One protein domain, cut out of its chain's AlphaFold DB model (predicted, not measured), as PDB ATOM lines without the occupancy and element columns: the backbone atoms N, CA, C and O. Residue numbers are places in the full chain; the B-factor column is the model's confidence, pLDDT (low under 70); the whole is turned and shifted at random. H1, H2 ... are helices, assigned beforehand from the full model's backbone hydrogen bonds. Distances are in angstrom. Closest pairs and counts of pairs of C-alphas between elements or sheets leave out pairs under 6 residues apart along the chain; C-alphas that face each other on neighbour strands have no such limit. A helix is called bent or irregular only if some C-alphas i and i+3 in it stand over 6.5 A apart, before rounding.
ATOM      1  N   ARG A 184      37.928  64.963  39.601       97.75
ATOM      2  CA  ARG A 184      38.137  63.767  38.778       97.75
ATOM      3  C   ARG A 184      39.484  63.112  39.069       97.75
ATOM      4  O   ARG A 184      39.541  61.903  39.252       97.75
ATOM      5  N   SER A 185      40.546  63.908  39.164       97.94
ATOM      6  CA  SER A 185      41.886  63.409  39.478       97.94
ATOM      7  C   SER A 185      41.950  62.731  40.850       97.94
ATOM      8  O   SER A 185      42.618  61.704  40.985       97.94
ATOM      9  N   GLY A 186      41.281  63.290  41.862       98.56
ATOM     10  CA  GLY A 186      41.185  62.688  43.194       98.56
ATOM     11  C   GLY A 186      40.442  61.359  43.166       98.56
ATOM     12  O   GLY A 186      40.962  60.346  43.637       98.56
ATOM     13  N   TYR A 187      39.277  61.348  42.517       98.62
ATOM     14  CA  TYR A 187      38.460  60.150  42.329       98.62
ATOM     15  C   TYR A 187      39.236  59.030  41.615       98.62
ATOM     16  O   TYR A 187      39.307  57.912  42.124       98.62
ATOM     17  N   ASP A 188      39.867  59.320  40.472       98.38
ATOM     18  CA  ASP A 188      40.612  58.324  39.686       98.38
ATOM     19  C   ASP A 188      41.818  57.772  40.470       98.38
ATOM     20  O   ASP A 188      42.158  56.590  40.366       98.38
ATOM     21  N   THR A 189      42.464  58.614  41.292       98.62
ATOM     22  CA  THR A 189      43.566  58.179  42.166       98.62
ATOM     23  C   THR A 189      43.067  57.182  43.211       98.62
ATOM     24  O   THR A 189      43.633  56.094  43.342       98.62
ATOM     25  N   ALA A 190      41.979  57.513  43.913       98.44
ATOM     26  CA  ALA A 190      41.365  56.616  44.887       98.44
ATOM     27  C   ALA A 190      40.883  55.307  44.241       98.44
ATOM     28  O   ALA A 190      41.111  54.233  44.802       98.44
ATOM     29  N   GLU A 191      40.275  55.373  43.053       98.12
ATOM     30  CA  GLU A 191      39.819  54.200  42.302       98.12
ATOM     31  C   GLU A 191      40.980  53.270  41.934       98.12
ATOM     32  O   GLU A 191      40.887  52.055  42.127       98.12
ATOM     33  N   LYS A 192      42.105  53.825  41.474       98.44
ATOM     34  CA  LYS A 192      43.314  53.054  41.164       98.44
ATOM     35  C   LYS A 192      43.869  52.337  42.396       98.44
ATOM     36  O   LYS A 192      44.201  51.154  42.324       98.44
ATOM     37  N   GLU A 193      43.971  53.038  43.523       98.00
ATOM     38  CA  GLU A 193      44.445  52.450  44.779       98.00
ATOM     39  C   GLU A 193      43.505  51.359  45.299       98.00
ATOM     40  O   GLU A 193      43.965  50.288  45.692       98.00
ATOM     41  N   LEU A 194      42.192  51.609  45.278       97.62
ATOM     42  CA  LEU A 194      41.182  50.632  45.687       97.62
ATOM     43  C   LEU A 194      41.170  49.411  44.779       97.62
ATOM     44  O   LEU A 194      41.014  48.302  45.276       97.62
ATOM     45  N   THR A 195      41.370  49.586  43.474       97.88
ATOM     46  CA  THR A 195      41.484  48.472  42.522       97.88
ATOM     47  C   THR A 195      42.658  47.572  42.895       97.88
ATOM     48  O   THR A 195      42.488  46.359  43.011       97.88
ATOM     49  N   ALA A 196      43.834  48.155  43.152       97.88
ATOM     50  CA  ALA A 196      45.020  47.397  43.548       97.88
ATOM     51  C   ALA A 196      44.836  46.688  44.902       97.88
ATOM     52  O   ALA A 196      45.174  45.512  45.037       97.88
ATOM     53  N   PHE A 197      44.262  47.382  45.891       97.06
ATOM     54  CA  PHE A 197      43.911  46.791  47.184       97.06
ATOM     55  C   PHE A 197      42.921  45.630  47.023       97.06
ATOM     56  O   PHE A 197      43.173  44.533  47.511       97.06
ATOM     57  N   THR A 198      41.843  45.843  46.269       97.19
ATOM     58  CA  THR A 198      40.790  44.853  46.018       97.19
ATOM     59  C   THR A 198      41.347  43.591  45.367       97.19
ATOM     60  O   THR A 198      41.055  42.492  45.825       97.19
ATOM     61  N   GLN A 199      42.182  43.731  44.334       96.62
ATOM     62  CA  GLN A 199      42.823  42.592  43.669       96.62
ATOM     63  C   GLN A 199      43.714  41.797  44.625       96.62
ATOM     64  O   GLN A 199      43.725  40.568  44.581       96.62
ATOM     65  N   LYS A 200      44.450  42.494  45.500       96.50
ATOM     66  CA  LYS A 200      45.294  41.851  46.507       96.50
ATOM     67  C   LYS A 200      44.457  41.035  47.496       96.50
ATOM     68  O   LYS A 200      44.748  39.857  47.679       96.50
ATOM     69  N   VAL A 201      43.419  41.635  48.083       94.44
ATOM     70  CA  VAL A 201      42.538  40.956  49.051       94.44
ATOM     71  C   VAL A 201      41.829  39.768  48.402       94.44
ATOM     72  O   VAL A 201      41.832  38.674  48.955       94.44
ATOM     73  N   ALA A 202      41.295  39.953  47.191       93.12
ATOM     74  CA  ALA A 202      40.639  38.889  46.439       93.12
ATOM     75  C   ALA A 202      41.563  37.686  46.215       93.12
ATOM     76  O   ALA A 202      41.146  36.550  46.414       93.12
ATOM     77  N   LYS A 203      42.829  37.928  45.847       92.31
ATOM     78  CA  LYS A 203      43.813  36.860  45.652       92.31
ATOM     79  C   LYS A 203      44.150  36.134  46.954       92.31
ATOM     80  O   LYS A 203      44.262  34.912  46.940       92.31
ATOM     81  N   GLU A 204      44.334  36.871  48.049       90.38
ATOM     82  CA  GLU A 204      44.633  36.294  49.367       90.38
ATOM     83  C   GLU A 204      43.505  35.365  49.839       90.38
ATOM     84  O   GLU A 204      43.793  34.249  50.268       90.38
ATOM     85  N   HIS A 205      42.244  35.781  49.691       85.81
ATOM     86  CA  HIS A 205      41.086  34.963  50.067       85.81
ATOM     87  C   HIS A 205      40.931  33.756  49.131       85.81
ATOM     88  O   HIS A 205      40.953  32.610  49.575       85.81
ATOM     89  N   ALA A 206      40.921  33.988  47.816       82.69
ATOM     90  CA  ALA A 206      40.730  32.930  46.827       82.69
ATOM     91  C   ALA A 206      41.808  31.834  46.868       82.69
ATOM     92  O   ALA A 206      41.514  30.679  46.578       82.69
ATOM     93  N   SER A 207      43.048  32.176  47.238       76.50
ATOM     94  CA  SER A 207      44.136  31.195  47.371       76.50
ATOM     95  C   SER A 207      43.925  30.235  48.545       76.50
ATOM     96  O   SER A 207      44.420  29.111  48.511       76.50
ATOM     97  N   HIS A 208      43.223  30.677  49.591       76.19
ATOM     98  CA  HIS A 208      42.808  29.817  50.696       76.19
ATOM     99  C   HIS A 208      41.570  29.009  50.307       76.19
ATOM    100  O   HIS A 208      41.533  27.794  50.473       76.19
ATOM    101  N   ASP A 209      40.577  29.679  49.736       72.31
ATOM    102  CA  ASP A 209      39.274  29.081  49.475       72.31
ATOM    103  C   ASP A 209      39.311  28.053  48.338       72.31
ATOM    104  O   ASP A 209      38.670  27.013  48.449       72.31
ATOM    105  N   GLY A 210      40.130  28.266  47.301       69.44
ATOM    106  CA  GLY A 210      40.271  27.354  46.155       69.44
ATOM    107  C   GLY A 210      40.779  25.948  46.489       69.44
ATOM    108  O   GLY A 210      40.716  25.059  45.646       69.44
ATOM    109  N   ILE A 211      41.275  25.734  47.712       68.62
ATOM    110  CA  ILE A 211      41.737  24.429  48.205       68.62
ATOM    111  C   ILE A 211      40.906  23.896  49.383       68.62
ATOM    112  O   ILE A 211      41.155  22.786  49.854       68.62
ATOM    113  N   HIS A 212      39.951  24.680  49.893       66.50
ATOM    114  CA  HIS A 212      39.202  24.362  51.115       66.50
ATOM    115  C   HIS A 212      37.682  24.425  50.955       66.50
ATOM    116  O   HIS A 212      36.970  23.810  51.753       66.50
ATOM    117  N   LEU A 213      37.179  25.149  49.958       66.25
ATOM    118  CA  LEU A 213      35.761  25.263  49.649       66.25
ATOM    119  C   LEU A 213      35.457  24.590  48.308       66.25
ATOM    120  O   LEU A 213      36.288  24.564  47.410       66.25
ATOM    121  N   ASP A 214      34.233  24.080  48.172       64.25
ATOM    122  CA  ASP A 214      33.704  23.540  46.907       64.25
ATOM    123  C   ASP A 214      32.928  24.607  46.099       64.25
ATOM    124  O   ASP A 214      32.289  24.310  45.088       64.25
ATOM    125  N   HIS A 215      32.895  25.849  46.592       62.53
ATOM    126  CA  HIS A 215      32.162  26.976  46.013       62.53
ATOM    127  C   HIS A 215      32.850  28.309  46.338       62.53
ATOM    128  O   HIS A 215      33.651  28.404  47.263       62.53
ATOM    129  N   LEU A 216      32.515  29.353  45.574       65.56
ATOM    130  CA  LEU A 216      33.014  30.712  45.800       65.56
ATOM    131  C   LEU A 216      32.336  31.333  47.033       65.56
ATOM    132  O   LEU A 216      31.122  31.188  47.187       65.56
ATOM    133  N   ASP A 217      33.087  32.071  47.857       71.75
ATOM    134  CA  ASP A 217      32.505  32.901  48.917       71.75
ATOM    135  C   ASP A 217      31.796  34.119  48.297       71.75
ATOM    136  O   ASP A 217      32.360  34.845  47.473       71.75
ATOM    137  N   GLU A 218      30.538  34.330  48.683       72.69
ATOM    138  CA  GLU A 218      29.697  35.436  48.210       72.69
ATOM    139  C   GLU A 218      29.806  36.687  49.101       72.69
ATOM    140  O   GLU A 218      29.214  37.725  48.790       72.69
ATOM    141  N   ASN A 219      30.560  36.618  50.205       83.62
ATOM    142  CA  ASN A 219      30.756  37.744  51.111       83.62
ATOM    143  C   ASN A 219      31.877  38.675  50.629       83.62
ATOM    144  O   ASN A 219      32.996  38.254  50.337       83.62
ATOM    145  N   PHE A 220      31.589  39.977  50.603       87.25
ATOM    146  CA  PHE A 220      32.570  40.999  50.250       87.25
ATOM    147  C   PHE A 220      33.224  41.582  51.506       87.25
ATOM    148  O   PHE A 220      32.507  42.012  52.414       87.25
ATOM    149  N   PRO A 221      34.564  41.658  51.559       90.62
ATOM    150  CA  PRO A 221      35.251  42.420  52.590       90.62
ATOM    151  C   PRO A 221      34.909  43.912  52.512       90.62
ATOM    152  O   PRO A 221      34.687  44.457  51.429       90.62
ATOM    153  N   ASP A 222      34.931  44.593  53.655       90.25
ATOM    154  CA  ASP A 222      34.720  46.038  53.695       90.25
ATOM    155  C   ASP A 222      35.777  46.780  52.861       90.25
ATOM    156  O   ASP A 222      36.969  46.459  52.879       90.25
ATOM    157  N   GLY A 223      35.345  47.820  52.145       92.06
ATOM    158  CA  GLY A 223      36.253  48.702  51.412       92.06
ATOM    159  C   GLY A 223      36.747  48.163  50.063       92.06
ATOM    160  O   GLY A 223      37.679  48.739  49.500       92.06
ATOM    161  N   VAL A 224      36.156  47.091  49.526       95.88
ATOM    162  CA  VAL A 224      36.519  46.551  48.201       95.88
ATOM    163  C   VAL A 224      35.558  46.998  47.101       95.88
ATOM    164  O   VAL A 224      34.374  47.240  47.328       95.88
ATOM    165  N   ILE A 225      36.063  47.048  45.870       96.69
ATOM    166  CA  ILE A 225      35.234  47.232  44.675       96.69
ATOM    167  C   ILE A 225      34.651  45.868  44.294       96.69
ATOM    168  O   ILE A 225      35.386  44.998  43.829       96.69
ATOM    169  N   HIS A 226      33.344  45.657  44.454       94.50
ATOM    170  CA  HIS A 226      32.725  44.329  44.339       94.50
ATOM    171  C   HIS A 226      32.979  43.675  42.977       94.50
ATOM    172  O   HIS A 226      33.421  42.533  42.915       94.50
ATOM    173  N   ALA A 227      32.779  44.412  41.880       93.44
ATOM    174  CA  ALA A 227      32.995  43.881  40.533       93.44
ATOM    175  C   ALA A 227      34.451  43.425  40.313       93.44
ATOM    176  O   ALA A 227      34.696  42.347  39.771       93.44
ATOM    177  N   THR A 228      35.420  44.222  40.775       95.19
ATOM    178  CA  THR A 228      36.848  43.885  40.706       95.19
ATOM    179  C   THR A 228      37.187  42.705  41.612       95.19
ATOM    180  O   THR A 228      37.951  41.835  41.200       95.19
ATOM    181  N   TYR A 229      36.617  42.661  42.819       94.94
ATOM    182  CA  TYR A 229      36.819  41.576  43.773       94.94
ATOM    183  C   TYR A 229      36.348  40.254  43.177       94.94
ATOM    184  O   TYR A 229      37.141  39.325  43.084       94.94
ATOM    185  N   THR A 230      35.105  40.188  42.689       89.38
ATOM    186  CA  THR A 230      34.535  38.974  42.087       89.38
ATOM    187  C   THR A 230      35.395  38.459  40.940       89.38
ATOM    188  O   THR A 230      35.707  37.272  40.901       89.38
ATOM    189  N   GLN A 231      35.820  39.340  40.028       91.94
ATOM    190  CA  GLN A 231      36.648  38.934  38.895       91.94
ATOM    191  C   GLN A 231      38.010  38.387  39.349       91.94
ATOM    192  O   GLN A 231      38.412  37.307  38.923       91.94
ATOM    193  N   ALA A 232      38.715  39.121  40.215       92.00
ATOM    194  CA  ALA A 232      40.036  38.720  40.690       92.00
ATOM    195  C   ALA A 232      39.980  37.443  41.541       92.00
ATOM    196  O   ALA A 232      40.839  36.574  41.396       92.00
ATOM    197  N   TYR A 233      38.952  37.311  42.381       86.50
ATOM    198  CA  TYR A 233      38.723  36.149  43.230       86.50
ATOM    199  C   TYR A 233      38.468  34.902  42.380       86.50
ATOM    200  O   TYR A 233      39.130  33.891  42.571       86.50
ATOM    201  N   GLN A 234      37.572  34.980  41.387       84.06
ATOM    202  CA  GLN A 234      37.275  33.854  40.492       84.06
ATOM    203  C   GLN A 234      38.519  33.341  39.763       84.06
ATOM    204  O   GLN A 234      38.740  32.134  39.703       84.06
ATOM    205  N   THR A 235      39.338  34.247  39.221       86.69
ATOM    206  CA  THR A 235      40.587  33.864  38.550       86.69
ATOM    207  C   THR A 235      41.566  33.214  39.526       86.69
ATOM    208  O   THR A 235      42.056  32.123  39.253       86.69
ATOM    209  N   ALA A 236      41.809  33.835  40.682       86.38
ATOM    210  CA  ALA A 236      42.755  33.315  41.668       86.38
ATOM    211  C   ALA A 236      42.304  31.982  42.295       86.38
ATOM    212  O   ALA A 236      43.146  31.143  42.600       86.38
ATOM    213  N   TYR A 237      40.996  31.762  42.444       79.62
ATOM    214  CA  TYR A 237      40.432  30.506  42.945       79.62
ATOM    215  C   TYR A 237      40.734  29.362  41.975       79.62
ATOM    216  O   TYR A 237      41.242  28.320  42.379       79.62
ATOM    217  N   GLN A 238      40.471  29.575  40.679       79.50
ATOM    218  CA  GLN A 238      40.731  28.580  39.634       79.50
ATOM    219  C   GLN A 238      42.226  28.270  39.493       79.50
ATOM    220  O   GLN A 238      42.595  27.119  39.276       79.50
ATOM    221  N   GLU A 239      43.086  29.284  39.622       83.88
ATOM    222  CA  GLU A 239      44.542  29.101  39.643       83.88
ATOM    223  C   GLU A 239      44.981  28.253  40.847       83.88
ATOM    224  O   GLU A 239      45.724  27.290  40.673       83.88
ATOM    225  N   ALA A 240      44.482  28.559  42.049       76.38
ATOM    226  CA  ALA A 240      44.826  27.823  43.265       76.38
ATOM    227  C   ALA A 240      44.365  26.356  43.216       76.38
ATOM    228  O   ALA A 240      45.127  25.457  43.574       76.38
ATOM    229  N   GLU A 241      43.146  26.110  42.732       75.19
ATOM    230  CA  GLU A 241      42.600  24.764  42.540       75.19
ATOM    231  C   GLU A 241      43.444  23.963  41.528       75.19
ATOM    232  O   GLU A 241      43.839  22.823  41.792       75.19
ATOM    233  N   ALA A 242      43.788  24.571  40.385       74.88
ATOM    234  CA  ALA A 242      44.619  23.939  39.362       74.88
ATOM    235  C   ALA A 242      46.029  23.601  39.880       74.88
ATOM    236  O   ALA A 242      46.494  22.474  39.680       74.88
ATOM    237  N   ASP A 243      46.676  24.535  40.582       77.00
ATOM    238  CA  ASP A 243      47.997  24.341  41.190       77.00
ATOM    239  C   ASP A 243      47.972  23.211  42.234       77.00
ATOM    240  O   ASP A 243      48.883  22.375  42.289       77.00
ATOM    241  N   TYR A 244      46.911  23.145  43.045       73.62
ATOM    242  CA  TYR A 244      46.726  22.092  44.040       73.62
ATOM    243  C   TYR A 244      46.582  20.711  43.392       73.62
ATOM    244  O   TYR A 244      47.310  19.778  43.751       73.62
ATOM    245  N   PHE A 245      45.719  20.576  42.381       72.25
ATOM    246  CA  PHE A 245      45.548  19.308  41.670       72.25
ATOM    247  C   PHE A 245      46.788  18.901  40.869       72.25
ATOM    248  O   PHE A 245      47.115  17.711  40.810       72.25
ATOM    249  N   GLU A 246      47.519  19.851  40.282       77.75
ATOM    250  CA  GLU A 246      48.798  19.558  39.634       77.75
ATOM    251  C   GLU A 246      49.822  19.029  40.647       77.75
ATOM    252  O   GLU A 246      50.515  18.043  40.365       77.75
ATOM    253  N   LYS A 247      49.891  19.625  41.843       74.81
ATOM    254  CA  LYS A 247      50.765  19.157  42.924       74.81
ATOM    255  C   LYS A 247      50.396  17.743  43.374       74.81
ATOM    256  O   LYS A 247      51.279  16.884  43.388       74.81
ATOM    257  N   ILE A 248      49.113  17.475  43.640       70.94
ATOM    258  CA  ILE A 248      48.626  16.124  43.972       70.94
ATOM    259  C   ILE A 248      49.012  15.135  42.872       70.94
ATOM    260  O   ILE A 248      49.532  14.055  43.155       70.94
ATOM    261  N   ALA A 249      48.797  15.493  41.604       68.38
ATOM    262  CA  ALA A 249      49.152  14.628  40.491       68.38
ATOM    263  C   ALA A 249      50.668  14.378  40.442       68.38
ATOM    264  O   ALA A 249      51.106  13.243  40.274       68.38
ATOM    265  N   ASN A 250      51.508  15.392  40.606       72.88
ATOM    266  CA  ASN A 250      52.955  15.202  40.571       72.88
ATOM    267  C   ASN A 250      53.458  14.341  41.743       72.88
ATOM    268  O   ASN A 250      54.262  13.435  41.516       72.88
ATOM    269  N   GLU A 251      52.929  14.534  42.952       76.12
ATOM    270  CA  GLU A 251      53.242  13.698  44.119       76.12
ATOM    271  C   GLU A 251      52.754  12.256  43.934       76.12
ATOM    272  O   GLU A 251      53.512  11.306  44.128       76.12
ATOM    273  N   ALA A 252      51.525  12.056  43.456       68.94
ATOM    274  CA  ALA A 252      50.998  10.726  43.164       68.94
ATOM    275  C   ALA A 252      51.797  10.013  42.062       68.94
ATOM    276  O   ALA A 252      52.003   8.798  42.134       68.94
ATOM    277  N   ARG A 253      52.285  10.746  41.049       74.00
ATOM    278  CA  ARG A 253      53.192  10.219  40.014       74.00
ATOM    279  C   ARG A 253      54.524   9.781  40.627       74.00
ATOM    280  O   ARG A 253      54.977   8.676  40.339       74.00
ATOM    281  N   GLN A 254      55.129  10.596  41.487       72.94
ATOM    282  CA  GLN A 254      56.376  10.240  42.172       72.94
ATOM    283  C   GLN A 254      56.192   9.013  43.075       72.94
ATOM    284  O   GLN A 254      56.922   8.035  42.927       72.94
ATOM    285  N   ASN A 255      55.153   9.001  43.914       74.06
ATOM    286  CA  ASN A 255      54.842   7.886  44.810       74.06
ATOM    287  C   ASN A 255      54.555   6.591  44.039       74.06
ATOM    288  O   ASN A 255      55.008   5.514  44.425       74.06
ATOM    289  N   ALA A 256      53.825   6.670  42.924       71.81
ATOM    290  CA  ALA A 256      53.562   5.514  42.075       71.81
ATOM    291  C   ALA A 256      54.833   5.005  41.373       71.81
ATOM    292  O   ALA A 256      55.025   3.790  41.287       71.81
ATOM    293  N   GLN A 257      55.711   5.902  40.903       70.31
ATOM    294  CA  GLN A 257      57.027   5.534  40.359       70.31
ATOM    295  C   GLN A 257      57.894   4.848  41.416       70.31
ATOM    296  O   GLN A 257      58.458   3.791  41.139       70.31
ATOM    297  N   GLU A 258      57.961   5.400  42.627       73.56
ATOM    298  CA  GLU A 258      58.729   4.843  43.740       73.56
ATOM    299  C   GLU A 258      58.177   3.485  44.194       73.56
ATOM    300  O   GLU A 258      58.941   2.530  44.340       73.56
ATOM    301  N   LYS A 259      56.852   3.347  44.349       75.69
ATOM    302  CA  LYS A 259      56.203   2.067  44.688       75.69
ATOM    303  C   LYS A 259      56.514   0.992  43.640       75.69
ATOM    304  O   LYS A 259      56.866  -0.124  44.017       75.69
ATOM    305  N   VAL A 260      56.421   1.314  42.345       70.56
ATOM    306  CA  VAL A 260      56.774   0.376  41.260       70.56
ATOM    307  C   VAL A 260      58.265   0.031  41.300       70.56
ATOM    308  O   VAL A 260      58.608  -1.146  41.250       70.56
ATOM    309  N   TRP A 261      59.148   1.020  41.464       63.03
ATOM    310  CA  TRP A 261      60.597   0.810  41.555       63.03
ATOM    311  C   TRP A 261      60.995  -0.087  42.732       63.03
ATOM    312  O   TRP A 261      61.751  -1.039  42.553       63.03
ATOM    313  N   ASN A 262      60.467   0.176  43.929       67.75
ATOM    314  CA  ASN A 262      60.771  -0.591  45.137       67.75
ATOM    315  C   ASN A 262      60.210  -2.021  45.073       67.75
ATOM    316  O   ASN A 262      60.856  -2.952  45.556       67.75
ATOM    317  N   GLN A 263      59.040  -2.216  44.452       66.50
ATOM    318  CA  GLN A 263      58.498  -3.553  44.185       66.50
ATOM    319  C   GLN A 263      59.345  -4.317  43.160       66.50
ATOM    320  O   GLN A 263      59.609  -5.499  43.359       66.50
ATOM    321  N   ASP A 264      59.813  -3.649  42.105       61.25
ATOM    322  CA  ASP A 264      60.624  -4.278  41.059       61.25
ATOM    323  C   ASP A 264      62.072  -4.558  41.529       61.25
ATOM    324  O   ASP A 264      62.671  -5.538  41.097       61.25
ATOM    325  N   GLN A 265      62.633  -3.779  42.465       56.25
ATOM    326  CA  GLN A 265      63.931  -4.052  43.120       56.25
ATOM    327  C   GLN A 265      63.929  -5.348  43.950       56.25
ATOM    328  O   GLN A 265      64.977  -5.970  44.124       56.25
ATOM    329  N   GLN A 266      62.765  -5.792  44.436       54.38
ATOM    330  CA  GLN A 266      62.615  -7.099  45.089       54.38
ATOM    331  C   GLN A 266      62.558  -8.262  44.077       54.38
ATOM    332  O   GLN A 266      62.604  -9.425  44.482       54.38
ATOM    333  N   SER A 267      62.504  -7.973  42.771       52.16
ATOM    334  CA  SER A 267      62.394  -8.952  41.687       52.16
ATOM    335  C   SER A 267      63.365  -8.657  40.524       52.16
ATOM    336  O   SER A 267      62.958  -8.126  39.498       52.16
ATOM    337  N   ASP A 268      64.624  -9.090  40.668       52.47
ATOM    338  CA  ASP A 268      65.626  -9.308  39.594       52.47
ATOM    339  C   ASP A 268      66.273  -8.054  38.905       52.47
ATOM    340  O   ASP A 268      65.572  -7.137  38.472       52.47
ATOM    341  N   PRO A 269      67.620  -7.972  38.719       50.56
ATOM    342  CA  PRO A 269      68.322  -6.750  38.277       50.56
ATOM    343  C   PRO A 269      68.144  -6.303  36.810       50.56
ATOM    344  O   PRO A 269      68.708  -5.275  36.427       50.56
ATOM    345  N   GLN A 270      67.405  -7.024  35.960       53.56
ATOM    346  CA  GLN A 270      67.203  -6.661  34.540       53.56
ATOM    347  C   GLN A 270      65.966  -5.766  34.281       53.56
ATOM    348  O   GLN A 270      65.514  -5.609  33.145       53.56
ATOM    349  N   SER A 271      65.425  -5.125  35.320       53.38
ATOM    350  CA  SER A 271      64.106  -4.470  35.318       53.38
ATOM    351  C   SER A 271      63.948  -3.225  34.430       53.38
ATOM    352  O   SER A 271      62.823  -2.892  34.063       53.38
ATOM    353  N   LYS A 272      65.023  -2.555  33.986       48.88
ATOM    354  CA  LYS A 272      64.912  -1.278  33.239       48.88
ATOM    355  C   LYS A 272      64.056  -1.353  31.964       48.88
ATOM    356  O   LYS A 272      63.469  -0.345  31.578       48.88
ATOM    357  N   GLN A 273      63.966  -2.520  31.320       44.75
ATOM    358  CA  GLN A 273      63.252  -2.699  30.048       44.75
ATOM    359  C   GLN A 273      61.819  -3.255  30.217       44.75
ATOM    360  O   GLN A 273      60.974  -3.021  29.356       44.75
ATOM    361  N   ALA A 274      61.506  -3.913  31.345       45.72
ATOM    362  CA  ALA A 274      60.180  -4.478  31.653       45.72
ATOM    363  C   ALA A 274      59.173  -3.447  32.220       45.72
ATOM    364  O   ALA A 274      57.962  -3.685  32.236       45.72
ATOM    365  N   ILE A 275      59.667  -2.276  32.633       49.28
ATOM    366  CA  ILE A 275      58.892  -1.176  33.232       49.28
ATOM    367  C   ILE A 275      57.931  -0.504  32.223       49.28
ATOM    368  O   ILE A 275      56.968   0.146  32.625       49.28
ATOM    369  N   SER A 276      58.110  -0.673  30.906       51.38
ATOM    370  CA  SER A 276      57.431   0.204  29.935       51.38
ATOM    371  C   SER A 276      55.988  -0.173  29.557       51.38
ATOM    372  O   SER A 276      55.271   0.700  29.071       51.38
ATOM    373  N   GLU A 277      55.516  -1.406  29.793       47.59
ATOM    374  CA  GLU A 277      54.137  -1.819  29.442       47.59
ATOM    375  C   GLU A 277      53.329  -2.336  30.642       47.59
ATOM    376  O   GLU A 277      52.257  -1.801  30.925       47.59
ATOM    377  N   LYS A 278      53.851  -3.292  31.428       49.16
ATOM    378  CA  LYS A 278      53.216  -3.717  32.698       49.16
ATOM    379  C   LYS A 278      53.337  -2.659  33.796       49.16
ATOM    380  O   LYS A 278      52.416  -2.496  34.597       49.16
ATOM    381  N   GLY A 279      54.448  -1.920  33.805       48.97
ATOM    382  CA  GLY A 279      54.646  -0.792  34.709       48.97
ATOM    383  C   GLY A 279      53.631   0.321  34.466       48.97
ATOM    384  O   GLY A 279      53.148   0.882  35.435       48.97
ATOM    385  N   LYS A 280      53.189   0.566  33.220       52.34
ATOM    386  CA  LYS A 280      52.165   1.587  32.912       52.34
ATOM    387  C   LYS A 280      50.811   1.307  33.574       52.34
ATOM    388  O   LYS A 280      50.233   2.216  34.160       52.34
ATOM    389  N   ALA A 281      50.321   0.065  33.528       59.72
ATOM    390  CA  ALA A 281      49.042  -0.299  34.151       59.72
ATOM    391  C   ALA A 281      49.115  -0.269  35.692       59.72
ATOM    392  O   ALA A 281      48.219   0.253  36.360       59.72
ATOM    393  N   LYS A 282      50.219  -0.772  36.270       58.69
ATOM    394  CA  LYS A 282      50.484  -0.656  37.715       58.69
ATOM    395  C   LYS A 282      50.629   0.802  38.145       58.69
ATOM    396  O   LYS A 282      50.073   1.183  39.166       58.69
ATOM    397  N   TYR A 283      51.314   1.615  37.347       56.06
ATOM    398  CA  TYR A 283      51.506   3.039  37.578       56.06
ATOM    399  C   TYR A 283      50.176   3.784  37.623       56.06
ATOM    400  O   TYR A 283      49.934   4.507  38.576       56.06
ATOM    401  N   GLN A 284      49.275   3.536  36.668       61.34
ATOM    402  CA  GLN A 284      47.926   4.113  36.682       61.34
ATOM    403  C   GLN A 284      47.134   3.724  37.942       61.34
ATOM    404  O   GLN A 284      46.464   4.567  38.531       61.34
ATOM    405  N   THR A 285      47.252   2.470  38.391       70.25
ATOM    406  CA  THR A 285      46.557   1.979  39.595       70.25
ATOM    407  C   THR A 285      47.137   2.589  40.877       70.25
ATOM    408  O   THR A 285      46.393   3.037  41.744       70.25
ATOM    409  N   GLN A 286      48.469   2.644  40.992       72.06
ATOM    410  CA  GLN A 286      49.161   3.227  42.147       72.06
ATOM    411  C   GLN A 286      49.031   4.751  42.194       72.06
ATOM    412  O   GLN A 286      48.956   5.314  43.281       72.06
ATOM    413  N   PHE A 287      48.960   5.407  41.035       66.94
ATOM    414  CA  PHE A 287      48.663   6.830  40.918       66.94
ATOM    415  C   PHE A 287      47.277   7.125  41.496       66.94
ATOM    416  O   PHE A 287      47.176   7.916  42.425       66.94
ATOM    417  N   ALA A 288      46.235   6.414  41.045       71.31
ATOM    418  CA  ALA A 288      44.874   6.594  41.557       71.31
ATOM    419  C   ALA A 288      44.761   6.316  43.070       71.31
ATOM    420  O   ALA A 288      44.107   7.069  43.785       71.31
ATOM    421  N   ALA A 289      45.435   5.275  43.572       73.81
ATOM    422  CA  ALA A 289      45.480   4.986  45.007       73.81
ATOM    423  C   ALA A 289      46.216   6.077  45.809       73.81
ATOM    424  O   ALA A 289      45.776   6.424  46.899       73.81
ATOM    425  N   SER A 290      47.306   6.637  45.268       69.12
ATOM    426  CA  SER A 290      48.079   7.694  45.938       69.12
ATOM    427  C   SER A 290      47.329   9.027  45.957       69.12
ATOM    428  O   SER A 290      47.368   9.709  46.971       69.12
ATOM    429  N   VAL A 291      46.588   9.366  44.893       68.06
ATOM    430  CA  VAL A 291      45.675  10.526  44.881       68.06
ATOM    431  C   VAL A 291      44.648  10.404  46.014       68.06
ATOM    432  O   VAL A 291      44.564  11.297  46.846       68.06
ATOM    433  N   GLN A 292      43.973   9.253  46.139       75.12
ATOM    434  CA  GLN A 292      42.997   9.014  47.215       75.12
ATOM    435  C   GLN A 292      43.591   9.020  48.633       75.12
ATOM    436  O   GLN A 292      42.846   9.191  49.597       75.12
ATOM    437  N   GLU A 293      44.883   8.727  48.797       72.56
ATOM    438  CA  GLU A 293      45.581   8.817  50.088       72.56
ATOM    439  C   GLU A 293      45.951  10.269  50.423       72.56
ATOM    440  O   GLU A 293      45.827  10.663  51.579       72.56
ATOM    441  N   ILE A 294      46.375  11.055  49.426       66.56
ATOM    442  CA  ILE A 294      46.745  12.469  49.588       66.56
ATOM    443  C   ILE A 294      45.502  13.324  49.856       66.56
ATOM    444  O   ILE A 294      45.514  14.117  50.784       66.56
ATOM    445  N   GLU A 295      44.404  13.104  49.127       67.62
ATOM    446  CA  GLU A 295      43.134  13.836  49.300       67.62
ATOM    447  C   GLU A 295      42.449  13.606  50.667       67.62
ATOM    448  O   GLU A 295      41.514  14.321  51.012       67.62
ATOM    449  N   LYS A 296      42.864  12.591  51.442       69.50
ATOM    450  CA  LYS A 296      42.294  12.263  52.766       69.50
ATOM    451  C   LYS A 296      43.021  12.910  53.949       69.50
ATOM    452  O   LYS A 296      42.508  12.799  55.066       69.50
ATOM    453  N   ASN A 297      44.205  13.482  53.731       53.22
ATOM    454  CA  ASN A 297      45.069  14.066  54.767       53.22
ATOM    455  C   ASN A 297      45.038  15.591  54.713       53.22
ATOM    456  O   ASN A 297      45.178  16.192  55.801       53.22
TER     457      ASN A 297
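What this domain is: This is residues 184 to 297 of the 297 residues of the protein "YHYH domain-containing protein" of Erysipelotrichaceae bacterium (UniProt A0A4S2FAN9). One very long helix, H2, makes the shaft of a rod; H1 lies partly side by side with its first part, and H4 folds back obliquely across its later part, after the small H3 near the far end. Residues 184 to 190 of H1 stick out at one end of the rod and residues 265 to 270 at the other, while a long loop, residues 210 to 225, joins H1 to H2. The printed part has 114 residues with four named helices, in the order H1, H2, H3, H4, and no named strand; the class is all helix. It is extended, with a radius of gyration of the C-alphas of 22.7 A and spans of 78 by 25 by 17 A.

How they stand to each other: H2, residues 226 to 265, touches two helices, each with a part of its length. With residues 228 to 240 alone it touches H1, residues 184 to 209; the closest C-alphas are those of Ala 206 and Tyr 237, 4.6 A apart. H1 and H2 run the same way at a shallow tilt of 29 degrees. With residues 248 to 260 alone H2 touches H4, residues 278 to 294; the closest C-alphas are those of Ala 256 and Gln 286, 5.0 A apart. H2 and H4 run opposite ways at a steep tilt of 50 degrees. H3, residues 271 to 276, is close to H2 but not clearly touching, with the C-alphas of Asp 264 and Ser 271 the closest at 6.7 A. H3 and H4 meet only through their link. H1 is apart from H3 and from H4. In H2 and H4 every O i to N i+4 pair is within hydrogen-bond range; in H1 21 of 22 are, and in H3 0 of 2, beside 1 of 3 O i to N i+3 pairs.

Where its parts are: H2, the longest helix with 40 residues, measures 57.6 A from C-alpha 226 at (32.725, 44.329, 44.339) to C-alpha 265 at (63.931, -4.052, 43.120). H1 has 26 residues and measures 36.3 A, beginning at C-alpha 184 at (38.137, 63.767, 38.778). H4 has 17 residues and measures 24.3 A, ending at C-alpha 294 at (46.745, 12.469, 49.588). H3, six residues and 9.8 A long, is irregular, but only just: C-alphas 273 and 276 are 6.51 A apart.

The domain as a whole: The C-alphas of Arg 184 and Asp 268 are the two farthest apart, at 78.1 A. The printed part has no cut and ends at the chain's last residue, 297. The link from H1 to H2 is long, with 16 residues; those from H2 to H3 and from H3 to H4 are tight. The mean pLDDT of the printed part is 75.9, and 40 residues are under 70, among them residues 210 to 216 and 261 to 284.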